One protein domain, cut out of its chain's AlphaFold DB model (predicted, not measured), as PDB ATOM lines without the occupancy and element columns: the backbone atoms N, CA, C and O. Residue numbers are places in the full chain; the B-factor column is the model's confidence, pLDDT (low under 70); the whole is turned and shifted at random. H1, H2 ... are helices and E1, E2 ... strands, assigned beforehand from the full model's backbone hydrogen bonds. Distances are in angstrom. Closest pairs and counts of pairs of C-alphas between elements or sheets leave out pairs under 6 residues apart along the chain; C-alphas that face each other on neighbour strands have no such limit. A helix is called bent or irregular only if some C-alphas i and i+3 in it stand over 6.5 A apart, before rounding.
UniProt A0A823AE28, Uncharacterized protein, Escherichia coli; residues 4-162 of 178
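What this domain is: This is residues 4 to 162 of the 178 residues of an uncharacterized protein of Escherichia coli (UniProt A0A823AE28). The long helix H5 makes the core of a drawn-out, two-ended body: at one end H3 and the first half of H5 pack on the small hairpin E1 E2, with H4 beside E1, and at the other end H6, H7 and H8 follow one on the next. H1 crosses H5 near the middle of the body, and residues 138 to 151 stick out as a free loop beyond H7 and H8. The printed part has 159 residues, with eight named helices and two named strands in the order H1 H2 H3 E1 E2 H4 H5 H6 H7 H8; the two strands are antiparallel. The class is mostly helix. The whole is loose, with a radius of gyration of the C-alphas of 19.2 A, and elongated, spanning 62 by 40 by 23 A.

Where its parts are: H1, residues 4 to 9, begins at C-alpha 4 (29.164, -24.449, -28.788); it is irregular, with C-alphas 4 and 7 at 7.1 A. H2 is residues 12 to 17 and H3 residues 20 to 31, 17.1 A long. E1, residues 47 to 52, is 15.6 A long, and E2, residues 55 to 60, is 16.8 A. H4 is residues 61 to 67. H5, residues 73 to 96, runs 33.7 A from C-alpha 73 (44.505, -26.709, -21.374). H6 is residues 105 to 114, 14.2 A long, H7 residues 123 to 129, and H8 residues 153 to 161, ending at C-alpha 161 (10.458, -10.307, -26.179).

How they stand to each other: H1 touches the hub H5, residues 80 to 87 alone, about perpendicular at 76 degrees; the closest C-alphas, Phe 9 and Ser 84, are 6.3 A apart. H2 touches no helix; it is close to but not clearly touching H3, with the C-alphas of Ile 15 and Ala 21 at 6.7 A. Residues 24 to 28 of H3 touch residues 82 to 86 of H5 at 88 degrees, closest at the C-alphas of Leu 24 and Trp 86, 6.4 A. E1 and E2 form an antiparallel hairpin, with N 50 and O 57 at 2.8 A and N 57 and O 50 at 2.9 A, within hydrogen-bond range. The closest C-alphas of E2 and H5, Gly 55 and Ala 79, are 4.7 A apart; those of E1 and H4, Thr 47 and Trp 61, are 5.8 A apart. H4 and H5 are apart. Residues 91 to 95 of H5 touch H6 at 78 degrees, closest at the C-alphas of Ile 91 and Leu 108, 6.9 A. H6 touches H7 at 74 degrees, closest at the C-alphas of Ala 106 and Ser 129, 5.6 A. H7 touches H8 at a steep tilt of 50 degrees, the same way, closest at the C-alphas of Arg 127 and Ala 153, 5.4 A. In H2 to H8 every O i to N i+4 pair is within hydrogen-bond range; in H1, 1 of 2.

The domain as a whole: The two C-alphas farthest apart, Ser 45 and Ser 144, are 64.3 A apart. The printed part has no cut. The long links are H3 to E1 and H7 to H8, 15 and 23 residues. The mean pLDDT of the printed part is 88.9; residues 98 to 100, 136 to 138 and 148 to 149 are under 70.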
ATOM      1  N   SER A   4      29.591 -25.770 -28.320       83.50
ATOM      2  CA  SER A   4      29.164 -24.449 -28.788       83.50
ATOM      3  C   SER A   4      28.614 -23.555 -27.674       83.50
ATOM      4  O   SER A   4      28.638 -22.341 -27.835       83.50
ATOM      5  N   LEU A   5      28.173 -24.117 -26.542       90.12
ATOM      6  CA  LEU A   5      27.665 -23.358 -25.392       90.12
ATOM      7  C   LEU A   5      28.764 -22.847 -24.452       90.12
ATOM      8  O   LEU A   5      28.473 -22.041 -23.573       90.12
ATOM      9  N   LEU A   6      30.023 -23.259 -24.638       89.00
ATOM     10  CA  LEU A   6      31.128 -22.826 -23.776       89.00
ATOM     11  C   LEU A   6      31.277 -21.295 -23.695       89.00
ATOM     12  O   LEU A   6      31.396 -20.790 -22.577       89.00
ATOM     13  N   PRO A   7      31.215 -20.529 -24.808       91.94
ATOM     14  CA  PRO A   7      31.269 -19.068 -24.739       91.94
ATOM     15  C   PRO A   7      30.102 -18.470 -23.948       91.94
ATOM     16  O   PRO A   7      30.295 -17.489 -23.240       91.94
ATOM     17  N   PHE A   8      28.914 -19.082 -24.023       94.25
ATOM     18  CA  PHE A   8      27.743 -18.634 -23.271       94.25
ATOM     19  C   PHE A   8      27.921 -18.861 -21.767       94.25
ATOM     20  O   PHE A   8      27.729 -17.935 -20.987       94.25
ATOM     21  N   PHE A   9      28.328 -20.063 -21.346       94.38
ATOM     22  CA  PHE A   9      28.544 -20.347 -19.922       94.38
ATOM     23  C   PHE A   9      29.704 -19.549 -19.323       94.38
ATOM     24  O   PHE A   9      29.689 -19.269 -18.129       94.38
ATOM     25  N   SER A  10      30.674 -19.154 -20.147       93.94
ATOM     26  CA  SER A  10      31.838 -18.374 -19.718       93.94
ATOM     27  C   SER A  10      31.606 -16.857 -19.721       93.94
ATOM     28  O   SER A  10      32.480 -16.131 -19.253       93.94
ATOM     29  N   ASP A  11      30.468 -16.362 -20.228       95.44
ATOM     30  CA  ASP A  11      30.135 -14.930 -20.246       95.44
ATOM     31  C   ASP A  11      29.833 -14.435 -18.819       95.44
ATOM     32  O   ASP A  11      28.947 -14.939 -18.127       95.44
ATOM     33  N   GLU A  12      30.551 -13.408 -18.362       95.00
ATOM     34  CA  GLU A  12      30.407 -12.866 -17.004       95.00
ATOM     35  C   GLU A  12      28.984 -12.381 -16.691       95.00
ATOM     36  O   GLU A  12      28.535 -12.444 -15.543       95.00
ATOM     37  N   ARG A  13      28.236 -11.914 -17.699       95.62
ATOM     38  CA  ARG A  13      26.840 -11.486 -17.532       95.62
ATOM     39  C   ARG A  13      25.945 -12.682 -17.243       95.62
ATOM     40  O   ARG A  13      25.056 -12.573 -16.399       95.62
ATOM     41  N   VAL A  14      26.207 -13.805 -17.907       96.06
ATOM     42  CA  VAL A  14      25.506 -15.077 -17.707       96.06
ATOM     43  C   VAL A  14      25.824 -15.638 -16.321       96.06
ATOM     44  O   VAL A  14      24.908 -15.967 -15.571       96.06
ATOM     45  N   ILE A  15      27.100 -15.637 -15.930       96.25
ATOM     46  CA  ILE A  15      27.543 -16.071 -14.598       96.25
ATOM     47  C   ILE A  15      26.892 -15.218 -13.508       96.25
ATOM     48  O   ILE A  15      26.355 -15.747 -12.535       96.25
ATOM     49  N   ARG A  16      26.880 -13.892 -13.673       95.81
ATOM     50  CA  ARG A  16      26.226 -12.970 -12.737       95.81
ATOM     51  C   ARG A  16      24.721 -13.219 -12.642       95.81
ATOM     52  O   ARG A  16      24.188 -13.193 -11.536       95.81
ATOM     53  N   ALA A  17      24.048 -13.496 -13.759       94.94
ATOM     54  CA  ALA A  17      22.628 -13.845 -13.771       94.94
ATOM     55  C   ALA A  17      22.328 -15.172 -13.047       94.94
ATOM     56  O   ALA A  17      21.264 -15.311 -12.451       94.94
ATOM     57  N   ALA A  18      23.267 -16.121 -13.051       94.69
ATOM     58  CA  ALA A  18      23.161 -17.392 -12.331       94.69
ATOM     59  C   ALA A  18      23.508 -17.302 -10.827       94.69
ATOM     60  O   ALA A  18      23.428 -18.305 -10.121       94.69
ATOM     61  N   GLY A  19      23.876 -16.122 -10.313       93.75
ATOM     62  CA  GLY A  19      24.241 -15.912  -8.902       93.75
ATOM     63  C   GLY A  19      25.711 -15.546  -8.669       93.75
ATOM     64  O   GLY A  19      26.110 -15.280  -7.538       93.75
ATOM     65  N   GLY A  20      26.516 -15.470  -9.730       95.06
ATOM     66  CA  GLY A  20      27.898 -15.000  -9.687       95.06
ATOM     67  C   GLY A  20      28.925 -16.062  -9.285       95.06
ATOM     68  O   GLY A  20      28.607 -17.195  -8.933       95.06
ATOM     69  N   ALA A  21      30.199 -15.667  -9.313       93.12
ATOM     70  CA  ALA A  21      31.322 -16.566  -9.046       93.12
ATOM     71  C   ALA A  21      31.327 -17.143  -7.614       93.12
ATOM     72  O   ALA A  21      31.880 -18.223  -7.394       93.12
ATOM     73  N   GLY A  22      30.727 -16.447  -6.640       95.19
ATOM     74  CA  GLY A  22      30.549 -16.948  -5.270       95.19
ATOM     75  C   GLY A  22      29.635 -18.173  -5.220       95.19
ATOM     76  O   GLY A  22      30.038 -19.209  -4.704       95.19
ATOM     77  N   ALA A  23      28.476 -18.105  -5.884       96.38
ATOM     78  CA  ALA A  23      27.528 -19.216  -5.951       96.38
ATOM     79  C   ALA A  23      28.127 -20.470  -6.617       96.38
ATOM     80  O   ALA A  23      27.844 -21.586  -6.180       96.38
ATOM     81  N   LEU A  24      28.999 -20.298  -7.621       97.25
ATOM     82  CA  LEU A  24      29.779 -21.402  -8.194       97.25
ATOM     83  C   LEU A  24      30.684 -22.062  -7.143       97.25
ATOM     84  O   LEU A  24      30.753 -23.286  -7.064       97.25
ATOM     85  N   SER A  25      31.377 -21.274  -6.323       97.06
ATOM     86  CA  SER A  25      32.229 -21.811  -5.256       97.06
ATOM     87  C   SER A  25      31.431 -22.565  -4.205       97.06
ATOM     88  O   SER A  25      31.804 -23.679  -3.848       97.06
ATOM     89  N   ASP A  26      30.303 -22.009  -3.770       97.00
ATOM     90  CA  ASP A  26      29.424 -22.655  -2.793       97.00
ATOM     91  C   ASP A  26      28.812 -23.945  -3.346       97.00
ATOM     92  O   ASP A  26      28.614 -24.931  -2.632       97.00
ATOM     93  N   TRP A  27      28.499 -23.966  -4.644       97.25
ATOM     94  CA  TRP A  27      28.073 -25.176  -5.331       97.25
ATOM     95  C   TRP A  27      29.188 -26.227  -5.353       97.25
ATOM     96  O   TRP A  27      28.938 -27.372  -4.972       97.25
ATOM     97  N   LEU A  28      30.419 -25.842  -5.699       97.81
ATOM     98  CA  LEU A  28      31.569 -26.748  -5.735       97.81
ATOM     99  C   LEU A  28      31.868 -27.372  -4.370       97.81
ATOM    100  O   LEU A  28      32.023 -28.586  -4.289       97.81
ATOM    101  N   LEU A  29      31.869 -26.588  -3.289       95.75
ATOM    102  CA  LEU A  29      32.093 -27.101  -1.928       95.75
ATOM    103  C   LEU A  29      31.018 -28.120  -1.495       95.75
ATOM    104  O   LEU A  29      31.277 -29.061  -0.733       95.75
ATOM    105  N   ARG A  30      29.787 -27.972  -1.998       95.56
ATOM    106  CA  ARG A  30      28.694 -28.911  -1.716       95.56
ATOM    107  C   ARG A  30      28.793 -30.199  -2.528       95.56
ATOM    108  O   ARG A  30      28.516 -31.256  -1.959       95.56
ATOM    109  N   HIS A  31      29.236 -30.132  -3.781       95.31
ATOM    110  CA  HIS A  31      29.207 -31.263  -4.717       95.31
ATOM    111  C   HIS A  31      30.534 -32.020  -4.839       95.31
ATOM    112  O   HIS A  31      30.533 -33.208  -5.148       95.31
ATOM    113  N   VAL A  32      31.665 -31.376  -4.557       96.50
ATOM    114  CA  VAL A  32      32.999 -31.961  -4.716       96.50
ATOM    115  C   VAL A  32      33.654 -32.131  -3.348       96.50
ATOM    116  O   VAL A  32      33.719 -31.193  -2.558       96.50
ATOM    117  N   LYS A  33      34.119 -33.349  -3.049       94.62
ATOM    118  CA  LYS A  33      34.640 -33.723  -1.717       94.62
ATOM    119  C   LYS A  33      36.145 -33.959  -1.664       94.62
ATOM    120  O   LYS A  33      36.692 -34.117  -0.580       94.62
ATOM    121  N   SER A  34      36.814 -33.969  -2.808       95.38
ATOM    122  CA  SER A  34      38.250 -34.215  -2.915       95.38
ATOM    123  C   SER A  34      38.872 -33.337  -3.994       95.38
ATOM    124  O   SER A  34      38.168 -32.750  -4.815       95.38
ATOM    125  N   CYS A  35      40.203 -33.272  -4.008       96.69
ATOM    126  CA  CYS A  35      40.951 -32.640  -5.089       96.69
ATOM    127  C   CYS A  35      40.513 -33.199  -6.452       96.69
ATOM    128  O   CYS A  35      40.447 -34.415  -6.627       96.69
ATOM    129  N   GLN A  36      40.217 -32.311  -7.401       96.44
ATOM    130  CA  GLN A  36      39.806 -32.685  -8.758       96.44
ATOM    131  C   GLN A  36      40.986 -32.851  -9.715       96.44
ATOM    132  O   GLN A  36      40.821 -33.405 -10.798       96.44
ATOM    133  N   TRP A  37      42.164 -32.345  -9.347       95.19
ATOM    134  CA  TRP A  37      43.342 -32.454 -10.194       95.19
ATOM    135  C   TRP A  37      43.865 -33.895 -10.204       95.19
ATOM    136  O   TRP A  37      44.240 -34.386  -9.141       95.19
ATOM    137  N   PRO A  38      43.907 -34.573 -11.366       89.38
ATOM    138  CA  PRO A  38      44.218 -36.000 -11.437       89.38
ATOM    139  C   PRO A  38      45.723 -36.293 -11.477       89.38
ATOM    140  O   PRO A  38      46.121 -37.453 -11.412       89.38
ATOM    141  N   HIS A  39      46.564 -35.268 -11.646       82.19
ATOM    142  CA  HIS A  39      48.004 -35.428 -11.823       82.19
ATOM    143  C   HIS A  39      48.745 -35.024 -10.550       82.19
ATOM    144  O   HIS A  39      49.059 -33.854 -10.340       82.19
ATOM    145  N   GLY A  40      49.036 -35.993  -9.696       81.50
ATOM    146  CA  GLY A  40      49.841 -35.772  -8.506       81.50
ATOM    147  C   GLY A  40      50.097 -37.077  -7.778       81.50
ATOM    148  O   GLY A  40      49.186 -37.876  -7.587       81.50
ATOM    149  N   ASP A  41      51.335 -37.273  -7.346       86.38
ATOM    150  CA  ASP A  41      51.705 -38.437  -6.534       86.38
ATOM    151  C   ASP A  41      51.316 -38.238  -5.058       86.38
ATOM    152  O   ASP A  41      51.364 -39.167  -4.250       86.38
ATOM    153  N   TYR A  42      50.916 -37.012  -4.699       93.19
ATOM    154  CA  TYR A  42      50.483 -36.629  -3.367       93.19
ATOM    155  C   TYR A  42      49.302 -35.654  -3.416       93.19
ATOM    156  O   TYR A  42      49.325 -34.653  -4.134       93.19
ATOM    157  N   HIS A  43      48.299 -35.914  -2.576       95.44
ATOM    158  CA  HIS A  43      47.182 -35.011  -2.323       95.44
ATOM    159  C   HIS A  43      47.059 -34.741  -0.826       95.44
ATOM    160  O   HIS A  43      47.002 -35.664  -0.014       95.44
ATOM    161  N   HIS A  44      46.997 -33.461  -0.470       95.88
ATOM    162  CA  HIS A  44      46.717 -33.042   0.898       95.88
ATOM    163  C   HIS A  44      45.227 -33.255   1.230       95.88
ATOM    164  O   HIS A  44      44.385 -33.223   0.331       95.88
ATOM    165  N   SER A  45      44.890 -33.459   2.509       94.25
ATOM    166  CA  SER A  45      43.499 -33.674   2.944       94.25
ATOM    167  C   SER A  45      42.640 -32.420   2.798       94.25
ATOM    168  O   SER A  45      41.481 -32.501   2.404       94.25
ATOM    169  N   GLU A  46      43.223 -31.262   3.102       96.06
ATOM    170  CA  GLU A  46      42.534 -29.976   3.023       96.06
ATOM    171  C   GLU A  46      42.394 -29.485   1.584       96.06
ATOM    172  O   GLU A  46      43.349 -29.539   0.796       96.06
ATOM    173  N   THR A  47      41.206 -28.969   1.270       96.69
ATOM    174  CA  THR A  47      40.828 -28.471  -0.053       96.69
ATOM    175  C   THR A  47      40.547 -26.975  -0.054       96.69
ATOM    176  O   THR A  47      40.223 -26.367   0.963       96.69
ATOM    177  N   VAL A  48      40.706 -26.362  -1.225       96.88
ATOM    178  CA  VAL A  48      40.455 -24.946  -1.493       96.88
ATOM    179  C   VAL A  48      39.813 -24.775  -2.858       96.88
ATOM    180  O   VAL A  48      39.940 -25.624  -3.745       96.88
ATOM    181  N   ILE A  49      39.148 -23.638  -3.036       97.50
ATOM    182  CA  ILE A  49      38.672 -23.199  -4.342       97.50
ATOM    183  C   ILE A  49      39.810 -22.491  -5.072       97.50
ATOM    184  O   ILE A  49      40.231 -21.405  -4.678       97.50
ATOM    185  N   HIS A  50      40.241 -23.077  -6.182       96.25
ATOM    186  CA  HIS A  50      41.162 -22.465  -7.126       96.25
ATOM    187  C   HIS A  50      40.373 -21.782  -8.246       96.25
ATOM    188  O   HIS A  50      39.548 -22.411  -8.917       96.25
ATOM    189  N   ARG A  51      40.597 -20.480  -8.443       94.25
ATOM    190  CA  ARG A  51      39.963 -19.690  -9.509       94.25
ATOM    191  C   ARG A  51      40.797 -19.777 -10.778       94.25
ATOM    192  O   ARG A  51      42.001 -19.564 -10.726       94.25
ATOM    193  N   TYR A  52      40.147 -20.036 -11.909       94.06
ATOM    194  CA  TYR A  52      40.822 -20.112 -13.202       94.06
ATOM    195  C   TYR A  52      39.926 -19.521 -14.292       94.06
ATOM    196  O   TYR A  52      38.879 -20.083 -14.624       94.06
ATOM    197  N   GLY A  53      40.321 -18.365 -14.832       91.69
ATOM    198  CA  GLY A  53      39.464 -17.579 -15.723       91.69
ATOM    199  C   GLY A  53      38.140 -17.217 -15.042       91.69
ATOM    200  O   GLY A  53      38.129 -16.744 -13.907       91.69
ATOM    201  N   THR A  54      37.022 -17.474 -15.722       92.69
ATOM    202  CA  THR A  54      35.668 -17.283 -15.175       92.69
ATOM    203  C   THR A  54      35.138 -18.501 -14.405       92.69
ATOM    204  O   THR A  54      34.087 -18.425 -13.768       92.69
ATOM    205  N   GLY A  55      35.870 -19.618 -14.429       94.88
ATOM    206  CA  GLY A  55      35.532 -20.850 -13.729       94.88
ATOM    207  C   GLY A  55      36.264 -21.017 -12.396       94.88
ATOM    208  O   GLY A  55      37.035 -20.170 -11.931       94.88
ATOM    209  N   ALA A  56      36.009 -22.152 -11.757       96.50
ATOM    210  CA  ALA A  56      36.652 -22.535 -10.510       96.50
ATOM    211  C   ALA A  56      36.727 -24.057 -10.381       96.50
ATOM    212  O   ALA A  56      35.974 -24.789 -11.026       96.50
ATOM    213  N   MET A  57      37.625 -24.534  -9.529       97.06
ATOM    214  CA  MET A  57      37.789 -25.952  -9.224       97.06
ATOM    215  C   MET A  57      38.198 -26.167  -7.772       97.06
ATOM    216  O   MET A  57      38.711 -25.257  -7.124       97.06
ATOM    217  N   VAL A  58      37.962 -27.373  -7.262       97.94
ATOM    218  CA  VAL A  58      38.394 -27.789  -5.926       97.94
ATOM    219  C   VAL A  58      39.742 -28.490  -6.037       97.94
ATOM    220  O   VAL A  58      39.852 -29.554  -6.648       97.94
ATOM    221  N   LEU A  59      40.767 -27.909  -5.422       97.00
ATOM    222  CA  LEU A  59      42.113 -28.475  -5.342       97.00
ATOM    223  C   LEU A  59      42.483 -28.734  -3.887       97.00
ATOM    224  O   LEU A  59      42.015 -28.034  -2.998       97.00
ATOM    225  N   CYS A  60      43.343 -29.718  -3.623       97.06
ATOM    226  CA  CYS A  60      43.993 -29.791  -2.316       97.06
ATOM    227  C   CYS A  60      45.049 -28.687  -2.167       97.06
ATOM    228  O   CYS A  60      45.552 -28.184  -3.172       97.06
ATOM    229  N   TRP A  61      45.447 -28.366  -0.934       96.38
ATOM    230  CA  TRP A  61      46.485 -27.355  -0.665       96.38
ATOM    231  C   TRP A  61      47.783 -27.588  -1.448       96.38
ATOM    232  O   TRP A  61      48.380 -26.640  -1.953       96.38
ATOM    233  N   HIS A  62      48.204 -28.848  -1.595       96.19
ATOM    234  CA  HIS A  62      49.404 -29.188  -2.356       96.19
ATOM    235  C   HIS A  62      49.257 -28.858  -3.849       96.19
ATOM    236  O   HIS A  62      50.086 -28.137  -4.402       96.19
ATOM    237  N   CYS A  63      48.187 -29.342  -4.487       95.75
ATOM    238  CA  CYS A  63      47.942 -29.100  -5.907       95.75
ATOM    239  C   CYS A  63      47.662 -27.622  -6.197       95.75
ATOM    240  O   CYS A  63      48.149 -27.122  -7.201       95.75
ATOM    241  N   ASP A  64      46.935 -26.912  -5.326       95.88
ATOM    242  CA  ASP A  64      46.712 -25.467  -5.475       95.88
ATOM    243  C   ASP A  64      48.034 -24.702  -5.503       95.88
ATOM    244  O   ASP A  64      48.254 -23.865  -6.375       95.88
ATOM    245  N   ASN A  65      48.949 -25.031  -4.587       94.56
ATOM    246  CA  ASN A  65      50.255 -24.393  -4.562       94.56
ATOM    247  C   ASN A  65      51.103 -24.763  -5.783       94.56
ATOM    248  O   ASN A  65      51.772 -23.901  -6.343       94.56
ATOM    249  N   GLN A  66      51.076 -26.029  -6.205       93.25
ATOM    250  CA  GLN A  66      51.825 -26.491  -7.372       93.25
ATOM    251  C   GLN A  66      51.342 -25.822  -8.661       93.25
ATOM    252  O   GLN A  66      52.160 -25.427  -9.485       93.25
ATOM    253  N   LEU A  67      50.026 -25.712  -8.837       93.19
ATOM    254  CA  LEU A  67      49.380 -25.198 -10.046       93.19
ATOM    255  C   LEU A  67      49.212 -23.676 -10.032       93.19
ATOM    256  O   LEU A  67      48.711 -23.107 -11.001       93.19
ATOM    257  N   ARG A  68      49.640 -23.008  -8.957       89.06
ATOM    258  CA  ARG A  68      49.656 -21.550  -8.860       89.06
ATOM    259  C   ARG A  68      50.439 -20.970 -10.037       89.06
ATOM    260  O   ARG A  68      51.544 -21.415 -10.337       89.06
ATOM    261  N   ASP A  69      49.826 -20.013 -10.723       87.88
ATOM    262  CA  ASP A  69      50.367 -19.338 -11.908       87.88
ATOM    263  C   ASP A  69      50.656 -20.253 -13.118       87.88
ATOM    264  O   ASP A  69      51.237 -19.808 -14.110       87.88
ATOM    265  N   GLN A  70      50.216 -21.517 -13.092       87.94
ATOM    266  CA  GLN A  70      50.293 -22.394 -14.255       87.94
ATOM    267  C   GLN A  70      49.094 -22.183 -15.176       87.94
ATOM    268  O   GLN A  70      47.943 -22.153 -14.743       87.94
ATOM    269  N   THR A  71      49.356 -22.123 -16.479       88.31
ATOM    270  CA  THR A  71      48.316 -22.137 -17.510       88.31
ATOM    271  C   THR A  71      48.403 -23.431 -18.297       88.31
ATOM    272  O   THR A  71      49.421 -23.702 -18.937       88.31
ATOM    273  N   SER A  72      47.340 -24.227 -18.282       91.44
ATOM    274  CA  SER A  72      47.266 -25.453 -19.075       91.44
ATOM    275  C   SER A  72      45.866 -25.654 -19.642       91.44
ATOM    276  O   SER A  72      44.866 -25.180 -19.095       91.44
ATOM    277  N   GLU A  73      45.790 -26.370 -20.763       91.62
ATOM    278  CA  GLU A  73      44.505 -26.709 -21.374       91.62
ATOM    279  C   GLU A  73      43.663 -27.581 -20.435       91.62
ATOM    280  O   GLU A  73      42.458 -27.369 -20.320       91.62
ATOM    281  N   SER A  74      44.289 -28.505 -19.700       92.62
ATOM    282  CA  SER A  74      43.599 -29.377 -18.747       92.62
ATOM    283  C   SER A  74      42.999 -28.609 -17.566       92.62
ATOM    284  O   SER A  74      41.874 -28.911 -17.171       92.62
ATOM    285  N   LEU A  75      43.678 -27.576 -17.049       93.44
ATOM    286  CA  LEU A  75      43.105 -26.679 -16.034       93.44
ATOM    287  C   LEU A  75      41.900 -25.914 -16.583       93.44
ATOM    288  O   LEU A  75      40.851 -25.865 -15.941       93.44
ATOM    289  N   GLY A  76      42.024 -25.372 -17.797       93.38
ATOM    290  CA  GLY A  76      40.915 -24.700 -18.468       93.38
ATOM    291  C   GLY A  76      39.716 -25.626 -18.672       93.38
ATOM    292  O   GLY A  76      38.587 -25.258 -18.362       93.38
ATOM    293  N   GLN A  77      39.946 -26.851 -19.145       93.06
ATOM    294  CA  GLN A  77      38.893 -27.850 -19.334       93.06
ATOM    295  C   GLN A  77      38.204 -28.211 -18.013       93.06
ATOM    296  O   GLN A  77      36.975 -28.234 -17.973       93.06
ATOM    297  N   LEU A  78      38.961 -28.425 -16.933       95.38
ATOM    298  CA  LEU A  78      38.400 -28.723 -15.614       95.38
ATOM    299  C   LEU A  78      37.539 -27.563 -15.084       95.38
ATOM    300  O   LEU A  78      36.415 -27.778 -14.629       95.38
ATOM    301  N   ALA A  79      38.023 -26.323 -15.203       95.19
ATOM    302  CA  ALA A  79      37.264 -25.135 -14.815       95.19
ATOM    303  C   ALA A  79      35.961 -24.992 -15.620       95.19
ATOM    304  O   ALA A  79      34.911 -24.698 -15.045       95.19
ATOM    305  N   HIS A  80      36.005 -25.236 -16.935       93.88
ATOM    306  CA  HIS A  80      34.826 -25.162 -17.800       93.88
ATOM    307  C   HIS A  80      33.807 -26.272 -17.525       93.88
ATOM    308  O   HIS A  80      32.605 -26.016 -17.599       93.88
ATOM    309  N   GLN A  81      34.256 -27.488 -17.205       94.88
ATOM    310  CA  GLN A  81      33.368 -28.597 -16.836       94.88
ATOM    311  C   GLN A  81      32.592 -28.269 -15.561       94.88
ATOM    312  O   GLN A  81      31.369 -28.384 -15.529       94.88
ATOM    313  N   ASN A  82      33.292 -27.776 -14.540       96.75
ATOM    314  CA  ASN A  82      32.675 -27.323 -13.298       96.75
ATOM    315  C   ASN A  82      31.675 -26.187 -13.534       96.75
ATOM    316  O   ASN A  82      30.564 -26.219 -13.010       96.75
ATOM    317  N   LEU A  83      32.059 -25.202 -14.349       95.38
ATOM    318  CA  LEU A  83      31.201 -24.075 -14.695       95.38
ATOM    319  C   LEU A  83      29.930 -24.538 -15.425       95.38
ATOM    320  O   LEU A  83      28.836 -24.107 -15.075       95.38
ATOM    321  N   SER A  84      30.060 -25.448 -16.392       94.38
ATOM    322  CA  SER A  84      28.932 -25.986 -17.168       94.38
ATOM    323  C   SER A  84      27.990 -26.817 -16.295       94.38
ATOM    324  O   SER A  84      26.779 -26.611 -16.342       94.38
ATOM    325  N   ALA A  85      28.534 -27.693 -15.445       94.56
ATOM    326  CA  ALA A  85      27.749 -28.511 -14.523       94.56
ATOM    327  C   ALA A  85      26.958 -27.649 -13.528       94.56
ATOM    328  O   ALA A  85      25.757 -27.855 -13.351       94.56
ATOM    329  N   TRP A  86      27.602 -26.635 -12.944       95.81
ATOM    330  CA  TRP A  86      26.940 -25.669 -12.071       95.81
ATOM    331  C   TRP A  86      25.836 -24.888 -12.796       95.81
ATOM    332  O   TRP A  86      24.729 -24.760 -12.277       95.81
ATOM    333  N   MET A  87      26.106 -24.397 -14.008       95.12
ATOM    334  CA  MET A  87      25.126 -23.655 -14.806       95.12
ATOM    335  C   MET A  87      23.896 -24.507 -15.132       95.12
ATOM    336  O   MET A  87      22.766 -24.043 -14.970       95.12
ATOM    337  N   ILE A  88      24.099 -25.756 -15.560       92.75
ATOM    338  CA  ILE A  88      23.008 -26.698 -15.834       92.75
ATOM    339  C   ILE A  88      22.180 -26.928 -14.570       92.75
ATOM    340  O   ILE A  88      20.951 -26.897 -14.641       92.75
ATOM    341  N   ASP A  89      22.836 -27.101 -13.424       92.69
ATOM    342  CA  ASP A  89      22.161 -27.341 -12.157       92.69
ATOM    343  C   ASP A  89      21.309 -26.147 -11.699       92.69
ATOM    344  O   ASP A  89      20.123 -26.296 -11.401       92.69
ATOM    345  N   VAL A  90      21.886 -24.940 -11.709       92.81
ATOM    346  CA  VAL A  90      21.191 -23.702 -11.323       92.81
ATOM    347  C   VAL A  90      20.005 -23.428 -12.240       92.81
ATOM    348  O   VAL A  90      18.914 -23.097 -11.771       92.81
ATOM    349  N   ILE A  91      20.198 -23.563 -13.553       92.56
ATOM    350  CA  ILE A  91      19.142 -23.296 -14.530       92.56
ATOM    351  C   ILE A  91      18.047 -24.363 -14.439       92.56
ATOM    352  O   ILE A  91      16.864 -24.017 -14.451       92.56
ATOM    353  N   GLY A  92      18.424 -25.638 -14.305       91.50
ATOM    354  CA  GLY A  92      17.489 -26.748 -14.120       91.50
ATOM    355  C   GLY A  92      16.599 -26.537 -12.898       91.50
ATOM    356  O   GLY A  92      15.372 -26.554 -13.017       91.50
ATOM    357  N   HIS A  93      17.201 -26.208 -11.752       89.69
ATOM    358  CA  HIS A  93      16.464 -25.871 -10.535       89.69
ATOM    359  C   HIS A  93      15.548 -24.653 -10.715       89.69
ATOM    360  O   HIS A  93      14.398 -24.684 -10.279       89.69
ATOM    361  N   ALA A  94      16.011 -23.593 -11.385       88.94
ATOM    362  CA  ALA A  94      15.232 -22.368 -11.571       88.94
ATOM    363  C   ALA A  94      14.005 -22.532 -12.491       88.94
ATOM    364  O   ALA A  94      13.075 -21.723 -12.416       88.94
ATOM    365  N   ILE A  95      14.011 -23.521 -13.390       87.00
ATOM    366  CA  ILE A  95      12.921 -23.755 -14.348       87.00
ATOM    367  C   ILE A  95      11.989 -24.867 -13.880       87.00
ATOM    368  O   ILE A  95      10.773 -24.681 -13.890       87.00
ATOM    369  N   SER A  96      12.555 -26.009 -13.499       81.75
ATOM    370  CA  SER A  96      11.799 -27.238 -13.245       81.75
ATOM    371  C   SER A  96      11.542 -27.474 -11.759       81.75
ATOM    372  O   SER A  96      10.676 -28.269 -11.410       81.75
ATOM    373  N   GLY A  97      12.291 -26.811 -10.870       75.81
ATOM    374  CA  GLY A  97      12.218 -27.025  -9.421       75.81
ATOM    375  C   GLY A  97      12.724 -28.396  -8.953       75.81
ATOM    376  O   GLY A  97      12.756 -28.642  -7.750       75.81
ATOM    377  N   THR A  98      13.124 -29.283  -9.870       67.31
ATOM    378  CA  THR A  98      13.617 -30.639  -9.597       67.31
ATOM    379  C   THR A  98      14.855 -30.947 -10.446       67.31
ATOM    380  O   THR A  98      15.002 -30.434 -11.556       67.31
ATOM    381  N   GLN A  99      15.747 -31.794  -9.921       64.88
ATOM    382  CA  GLN A  99      17.031 -32.145 -10.547       64.88
ATOM    383  C   GLN A  99      16.972 -33.448 -11.374       64.88
ATOM    384  O   GLN A  99      17.986 -33.923 -11.872       64.88
ATOM    385  N   GLU A 100      15.794 -34.060 -11.528       69.88
ATOM    386  CA  GLU A 100      15.673 -35.429 -12.062       69.88
ATOM    387  C   GLU A 100      15.725 -35.531 -13.596       69.88
ATOM    388  O   GLU A 100      15.627 -36.628 -14.148       69.88
ATOM    389  N   ARG A 101      15.869 -34.410 -14.314       81.44
ATOM    390  CA  ARG A 101      15.846 -34.385 -15.782       81.44
ATOM    391  C   ARG A 101      16.941 -33.491 -16.351       81.44
ATOM    392  O   ARG A 101      17.235 -32.428 -15.817       81.44
ATOM    393  N   GLU A 102      17.481 -33.905 -17.495       85.12
ATOM    394  CA  GLU A 102      18.387 -33.085 -18.298       85.12
ATOM    395  C   GLU A 102      17.736 -31.764 -18.737       85.12
ATOM    396  O   GLU A 102      16.602 -31.736 -19.226       85.12
ATOM    397  N   LEU A 103      18.497 -30.673 -18.613       88.06
ATOM    398  CA  LEU A 103      18.102 -29.350 -19.080       88.06
ATOM    399  C   LEU A 103      18.016 -29.328 -20.612       88.06
ATOM    400  O   LEU A 103      19.011 -29.503 -21.317       88.06
ATOM    401  N   SER A 104      16.826 -29.060 -21.142       88.75
ATOM    402  CA  SER A 104      16.621 -28.926 -22.582       88.75
ATOM    403  C   SER A 104      17.084 -27.564 -23.115       88.75
ATOM    404  O   SER A 104      17.124 -26.553 -22.413       88.75
ATOM    405  N   LEU A 105      17.373 -27.505 -24.419       87.44
ATOM    406  CA  LEU A 105      17.798 -26.267 -25.081       87.44
ATOM    407  C   LEU A 105      16.742 -25.151 -25.008       87.44
ATOM    408  O   LEU A 105      17.086 -23.971 -24.921       87.44
ATOM    409  N   ALA A 106      15.459 -25.521 -25.043       87.00
ATOM    410  CA  ALA A 106      14.351 -24.577 -24.939       87.00
ATOM    411  C   ALA A 106      14.291 -23.945 -23.542       87.00
ATOM    412  O   ALA A 106      14.136 -22.732 -23.426       87.00
ATOM    413  N   GLU A 107      14.483 -24.755 -22.500       90.12
ATOM    414  CA  GLU A 107      14.551 -24.311 -21.107       90.12
ATOM    415  C   GLU A 107      15.750 -23.371 -20.899       90.12
ATOM    416  O   GLU A 107      15.571 -22.243 -20.439       90.12
ATOM    417  N   LEU A 108      16.944 -23.763 -21.362       92.00
ATOM    418  CA  LEU A 108      18.136 -22.907 -21.350       92.00
ATOM    419  C   LEU A 108      17.883 -21.557 -22.044       92.00
ATOM    420  O   LEU A 108      18.191 -20.494 -21.501       92.00
ATOM    421  N   SER A 109      17.287 -21.594 -23.239       91.31
ATOM    422  CA  SER A 109      17.008 -20.389 -24.031       91.31
ATOM    423  C   SER A 109      15.985 -19.485 -23.350       91.31
ATOM    424  O   SER A 109      16.137 -18.265 -23.345       91.31
ATOM    425  N   TRP A 110      14.958 -20.074 -22.737       89.50
ATOM    426  CA  TRP A 110      13.954 -19.332 -21.985       89.50
ATOM    427  C   TRP A 110      14.540 -18.667 -20.738       89.50
ATOM    428  O   TRP A 110      14.257 -17.496 -20.476       89.50
ATOM    429  N   TRP A 111      15.406 -19.364 -19.998       93.56
ATOM    430  CA  TRP A 111      16.119 -18.768 -18.869       93.56
ATOM    431  C   TRP A 111      17.005 -17.602 -19.307       93.56
ATOM    432  O   TRP A 111      16.968 -16.546 -18.672       93.56
ATOM    433  N   ALA A 112      17.729 -17.736 -20.419       93.50
ATOM    434  CA  ALA A 112      18.565 -16.659 -20.943       93.50
ATOM    435  C   ALA A 112      17.735 -15.423 -21.334       93.50
ATOM    436  O   ALA A 112      18.131 -14.292 -21.056       93.50
ATOM    437  N   VAL A 113      16.551 -15.629 -21.925       90.94
ATOM    438  CA  VAL A 113      15.592 -14.551 -22.225       90.94
ATOM    439  C   VAL A 113      15.111 -13.871 -20.950       90.94
ATOM    440  O   VAL A 113      15.182 -12.647 -20.859       90.94
ATOM    441  N   ARG A 114      14.657 -14.645 -19.953       89.50
ATOM    442  CA  ARG A 114      14.164 -14.091 -18.681       89.50
ATOM    443  C   ARG A 114      15.219 -13.272 -17.941       89.50
ATOM    444  O   ARG A 114      14.865 -12.303 -17.278       89.50
ATOM    445  N   ASN A 115      16.489 -13.642 -18.078       91.25
ATOM    446  CA  ASN A 115      17.614 -12.973 -17.431       91.25
ATOM    447  C   ASN A 115      18.317 -11.928 -18.318       91.25
ATOM    448  O   ASN A 115      19.352 -11.406 -17.920       91.25
ATOM    449  N   GLN A 116      17.766 -11.600 -19.494       90.12
ATOM    450  CA  GLN A 116      18.329 -10.615 -20.434       90.12
ATOM    451  C   GLN A 116      19.769 -10.913 -20.890       90.12
ATOM    452  O   GLN A 116      20.549 -10.001 -21.142       90.12
ATOM    453  N   VAL A 117      20.114 -12.194 -21.018       93.88
ATOM    454  CA  VAL A 117      21.422 -12.663 -21.516       93.88
ATOM    455  C   VAL A 117      21.282 -13.525 -22.772       93.88
ATOM    456  O   VAL A 117      22.189 -14.259 -23.152       93.88
ATOM    457  N   ALA A 118      20.126 -13.467 -23.437       91.75
ATOM    458  CA  ALA A 118      19.865 -14.256 -24.635       91.75
ATOM    459  C   ALA A 118      20.749 -13.871 -25.829       91.75
ATOM    460  O   ALA A 118      20.955 -14.691 -26.711       91.75
ATOM    461  N   ASP A 119      21.286 -12.652 -25.862       90.06
ATOM    462  CA  ASP A 119      22.257 -12.204 -26.863       90.06
ATOM    463  C   ASP A 119      23.640 -12.859 -26.709       90.06
ATOM    464  O   ASP A 119      24.422 -12.829 -27.652       90.06
ATOM    465  N   ALA A 120      23.935 -13.462 -25.552       92.62
ATOM    466  CA  ALA A 120      25.151 -14.248 -25.342       92.62
ATOM    467  C   ALA A 120      25.036 -15.680 -25.895       92.62
ATOM    468  O   ALA A 120      26.039 -16.389 -25.993       92.62
ATOM    469  N   LEU A 121      23.822 -16.149 -26.218       92.38
ATOM    470  CA  LEU A 121      23.641 -17.490 -26.768       92.38
ATOM    471  C   LEU A 121      24.198 -17.560 -28.196       92.38
ATOM    472  O   LEU A 121      23.979 -16.639 -28.986       92.38
ATOM    473  N   PRO A 122      24.839 -18.679 -28.582       90.31
ATOM    474  CA  PRO A 122      25.261 -18.881 -29.958       90.31
ATOM    475  C   PRO A 122      24.075 -18.765 -30.919       90.31
ATOM    476  O   PRO A 122      23.019 -19.361 -30.700       90.31
ATOM    477  N   GLU A 123      24.265 -18.066 -32.036       87.38
ATOM    478  CA  GLU A 123      23.212 -17.840 -33.036       87.38
ATOM    479  C   GLU A 123      22.589 -19.164 -33.527       87.38
ATOM    480  O   GLU A 123      21.372 -19.280 -33.657       87.38
ATOM    481  N   ALA A 124      23.395 -20.218 -33.702       85.94
ATOM    482  CA  ALA A 124      22.907 -21.551 -34.070       85.94
ATOM    483  C   ALA A 124      21.954 -22.161 -33.022       85.94
ATOM    484  O   ALA A 124      20.972 -22.817 -33.386       85.94
ATOM    485  N   VAL A 125      22.226 -21.928 -31.735       87.81
ATOM    486  CA  VAL A 125      21.376 -22.357 -30.618       87.81
ATOM    487  C   VAL A 125      20.075 -21.567 -30.623       87.81
ATOM    488  O   VAL A 125      19.004 -22.170 -30.607       87.81
ATOM    489  N   LEU A 126      20.149 -20.239 -30.749       87.88
ATOM    490  CA  LEU A 126      18.966 -19.381 -30.830       87.88
ATOM    491  C   LEU A 126      18.065 -19.754 -32.009       87.88
ATOM    492  O   LEU A 126      16.850 -19.867 -31.846       87.88
ATOM    493  N   ARG A 127      18.645 -20.009 -33.187       87.81
ATOM    494  CA  ARG A 127      17.896 -20.460 -34.366       87.81
ATOM    495  C   ARG A 127      17.184 -21.778 -34.101       87.81
ATOM    496  O   ARG A 127      15.990 -21.873 -34.373       87.81
ATOM    497  N   ARG A 128      17.875 -22.766 -33.520       87.69
ATOM    498  CA  ARG A 128      17.275 -24.063 -33.170       87.69
ATOM    499  C   ARG A 128      16.124 -23.898 -32.171       87.69
ATOM    500  O   ARG A 128      15.064 -24.479 -32.389       87.69
ATOM    501  N   SER A 129      16.292 -23.067 -31.145       85.25
ATOM    502  CA  SER A 129      15.255 -22.782 -30.144       85.25
ATOM    503  C   SER A 129      14.048 -22.034 -30.713       85.25
ATOM    504  O   SER A 129      12.923 -22.263 -30.281       85.25
ATOM    505  N   LEU A 130      14.255 -21.169 -31.711       85.19
ATOM    506  CA  LEU A 130      13.183 -20.468 -32.424       85.19
ATOM    507  C   LEU A 130      12.526 -21.312 -33.532       85.19
ATOM    508  O   LEU A 130      11.617 -20.818 -34.201       85.19
ATOM    509  N   GLY A 131      12.983 -22.549 -33.761       84.50
ATOM    510  CA  GLY A 131      12.527 -23.385 -34.877       84.50
ATOM    511  C   GLY A 131      12.959 -22.864 -36.255       84.50
ATOM    512  O   GLY A 131      12.383 -23.242 -37.273       84.50
ATOM    513  N   LEU A 132      13.958 -21.980 -36.304       84.81
ATOM    514  CA  LEU A 132      14.525 -21.442 -37.535       84.81
ATOM    515  C   LEU A 132      15.538 -22.426 -38.127       84.81
ATOM    516  O   LEU A 132      16.220 -23.174 -37.424       84.81
ATOM    517  N   ARG A 133      15.676 -22.402 -39.454       79.06
ATOM    518  CA  ARG A 133      16.640 -23.249 -40.168       79.06
ATOM    519  C   ARG A 133      18.057 -22.896 -39.728       79.06
ATOM    520  O   ARG A 133      18.417 -21.727 -39.815       79.06
ATOM    521  N   ALA A 134      18.855 -23.875 -39.298       70.62
ATOM    522  CA  ALA A 134      20.255 -23.637 -38.945       70.62
ATOM    523  C   ALA A 134      20.990 -22.976 -40.118       70.62
ATOM    524  O   ALA A 134      20.877 -23.425 -41.263       70.62
ATOM    525  N   GLU A 135      21.705 -21.893 -39.831       70.31
ATOM    526  CA  GLU A 135      22.498 -21.216 -40.842       70.31
ATOM    527  C   GLU A 135      23.686 -22.103 -41.218       70.31
ATOM    528  O   GLU A 135      24.411 -22.605 -40.356       70.31
ATOM    529  N   LYS A 136      23.868 -22.348 -42.517       68.56
ATOM    530  CA  LYS A 136      25.064 -23.027 -43.011       68.56
ATOM    531  C   LYS A 136      26.120 -21.963 -43.248       68.56
ATOM    532  O   LYS A 136      26.111 -21.337 -44.304       68.56
ATOM    533  N   ILE A 137      27.021 -21.790 -42.285       68.75
ATOM    534  CA  ILE A 137      28.208 -20.958 -42.478       68.75
ATOM    535  C   ILE A 137      29.056 -21.622 -43.567       68.75
ATOM    536  O   ILE A 137      29.540 -22.744 -43.392       68.75
ATOM    537  N   ARG A 138      29.167 -20.973 -44.728       68.88
ATOM    538  CA  ARG A 138      29.984 -21.453 -45.849       68.88
ATOM    539  C   ARG A 138      31.362 -20.805 -45.779       68.88
ATOM    540  O   ARG A 138      31.483 -19.639 -45.430       68.88
ATOM    541  N   SER A 139      32.407 -21.542 -46.150       74.00
ATOM    542  CA  SER A 139      33.758 -20.973 -46.275       74.00
ATOM    543  C   SER A 139      33.873 -19.987 -47.441       74.00
ATOM    544  O   SER A 139      34.722 -19.103 -47.422       74.00
ATOM    545  N   MET A 140      33.013 -20.135 -48.453       74.38
ATOM    546  CA  MET A 140      32.901 -19.242 -49.599       74.38
ATOM    547  C   MET A 140      31.431 -18.941 -49.868       74.38
ATOM    548  O   MET A 140      30.603 -19.853 -49.952       74.38
ATOM    549  N   TYR A 141      31.128 -17.662 -50.045       73.62
ATOM    550  CA  TYR A 141      29.828 -17.186 -50.494       73.62
ATOM    551  C   TYR A 141      29.961 -16.681 -51.927       73.62
ATOM    552  O   TYR A 141      30.931 -16.001 -52.259       73.62
ATOM    553  N   ARG A 142      28.985 -17.004 -52.782       78.81
ATOM    554  CA  ARG A 142      28.770 -16.196 -53.984       78.81
ATOM    555  C   ARG A 142      28.122 -14.894 -53.542       78.81
ATOM    556  O   ARG A 142      27.281 -14.913 -52.651       78.81
ATOM    557  N   GLU A 143      28.472 -13.781 -54.174       75.62
ATOM    558  CA  GLU A 143      27.897 -12.473 -53.832       75.62
ATOM    559  C   GLU A 143      26.359 -12.473 -53.926       75.62
ATOM    560  O   GLU A 143      25.685 -11.888 -53.090       75.62
ATOM    561  N   SER A 144      25.798 -13.255 -54.857       81.00
ATOM    562  CA  SER A 144      24.354 -13.486 -55.000       81.00
ATOM    563  C   SER A 144      23.689 -14.239 -53.841       81.00
ATOM    564  O   SER A 144      22.469 -14.201 -53.724       81.00
ATOM    565  N   ASP A 145      24.459 -14.970 -53.029       75.12
ATOM    566  CA  ASP A 145      23.947 -15.721 -51.874       75.12
ATOM    567  C   ASP A 145      23.841 -14.828 -50.624       75.12
ATOM    568  O   ASP A 145      23.241 -15.235 -49.629       75.12
ATOM    569  N   ILE A 146      24.433 -13.628 -50.653       72.69
ATOM    570  CA  ILE A 146      24.369 -12.663 -49.556       72.69
ATOM    571  C   ILE A 146      23.031 -11.936 -49.662       72.69
ATOM    572  O   ILE A 146      22.797 -11.197 -50.614       72.69
ATOM    573  N   VAL A 147      22.151 -12.130 -48.680       71.00
ATOM    574  CA  VAL A 147      20.860 -11.437 -48.603       71.00
ATOM    575  C   VAL A 147      20.991 -10.259 -47.629       71.00
ATOM    576  O   VAL A 147      21.054 -10.479 -46.416       71.00
ATOM    577  N   PRO A 148      21.037  -8.999 -48.107       60.91
ATOM    578  CA  PRO A 148      21.094  -7.844 -47.220       60.91
ATOM    579  C   PRO A 148      19.814  -7.759 -46.382       60.91
ATOM    580  O   PRO A 148      18.708  -7.746 -46.920       60.91
ATOM    581  N   GLY A 149      19.960  -7.682 -45.059       66.62
ATOM    582  CA  GLY A 149      18.833  -7.533 -44.135       66.62
ATOM    583  C   GLY A 149      18.213  -8.839 -43.629       66.62
ATOM    584  O   GLY A 149      17.137  -8.784 -43.031       66.62
ATOM    585  N   GLU A 150      18.857  -9.999 -43.822       71.44
ATOM    586  CA  GLU A 150      18.432 -11.219 -43.125       71.44
ATOM    587  C   GLU A 150      18.477 -10.992 -41.603       71.44
ATOM    588  O   GLU A 150      19.494 -10.601 -41.029       71.44
ATOM    589  N   GLN A 151      17.331 -11.179 -40.945       73.25
ATOM    590  CA  GLN A 151      17.213 -10.964 -39.507       73.25
ATOM    591  C   GLN A 151      17.908 -12.100 -38.757       73.25
ATOM    592  O   GLN A 151      17.576 -13.274 -38.936       73.25
ATOM    593  N   THR A 152      18.829 -11.749 -37.862       84.50
ATOM    594  CA  THR A 152      19.421 -12.714 -36.928       84.50
ATOM    595  C   THR A 152      18.353 -13.220 -35.960       84.50
ATOM    596  O   THR A 152      17.444 -12.477 -35.578       84.50
ATOM    597  N   ALA A 153      18.467 -14.463 -35.499       85.44
ATOM    598  CA  ALA A 153      17.646 -15.024 -34.432       85.44
ATOM    599  C   ALA A 153      17.671 -14.140 -33.188       85.44
ATOM    600  O   ALA A 153      16.631 -13.946 -32.563       85.44
ATOM    601  N   THR A 154      18.817 -13.534 -32.882       85.25
ATOM    602  CA  THR A 154      18.940 -12.541 -31.808       85.25
ATOM    603  C   THR A 154      18.004 -11.343 -32.020       85.25
ATOM    604  O   THR A 154      17.306 -10.933 -31.091       85.25
ATOM    605  N   SER A 155      17.942 -10.783 -33.235       85.06
ATOM    606  CA  SER A 155      17.048  -9.657 -33.556       85.06
ATOM    607  C   SER A 155      15.566 -10.051 -33.512       85.06
ATOM    608  O   SER A 155      14.765  -9.343 -32.897       85.06
ATOM    609  N   ILE A 156      15.217 -11.225 -34.053       86.94
ATOM    610  CA  ILE A 156      13.857 -11.786 -34.012       86.94
ATOM    611  C   ILE A 156      13.422 -11.992 -32.561       86.94
ATOM    612  O   ILE A 156      12.303 -11.639 -32.182       86.94
ATOM    613  N   LEU A 157      14.309 -12.549 -31.735       85.50
ATOM    614  CA  LEU A 157      14.050 -12.787 -30.326       85.50
ATOM    615  C   LEU A 157      13.813 -11.472 -29.586       85.50
ATOM    616  O   LEU A 157      12.769 -11.336 -28.959       85.50
ATOM    617  N   LYS A 158      14.708 -10.483 -29.732       84.69
ATOM    618  CA  LYS A 158      14.546  -9.140 -29.142       84.69
ATOM    619  C   LYS A 158      13.215  -8.499 -29.539       84.69
ATOM    620  O   LYS A 158      12.525  -7.930 -28.697       84.69
ATOM    621  N   GLN A 159      12.814  -8.625 -30.803       85.94
ATOM    622  CA  GLN A 159      11.529  -8.107 -31.269       85.94
ATOM    623  C   GLN A 159      10.335  -8.835 -30.633       85.94
ATOM    624  O   GLN A 159       9.336  -8.189 -30.315       85.94
ATOM    625  N   ARG A 160      10.417 -10.159 -30.443       85.38
ATOM    626  CA  ARG A 160       9.355 -10.962 -29.809       85.38
ATOM    627  C   ARG A 160       9.262 -10.733 -28.301       85.38
ATOM    628  O   ARG A 160       8.169 -10.805 -27.750       85.38
ATOM    629  N   THR A 161      10.380 -10.439 -27.642       83.19
ATOM    630  CA  THR A 161      10.458 -10.307 -26.179       83.19
ATOM    631  C   THR A 161      10.379  -8.864 -25.684       83.19
ATOM    632  O   THR A 161      10.315  -8.656 -24.479       83.19
ATOM    633  N   LYS A 162      10.298  -7.869 -26.579       81.56
ATOM    634  CA  LYS A 162      10.274  -6.427 -26.252       81.56
ATOM    635  C   LYS A 162       9.222  -5.983 -25.222       81.56
ATOM    636  O   LYS A 162       9.381  -4.930 -24.620       81.56
TER     637      LYS A 162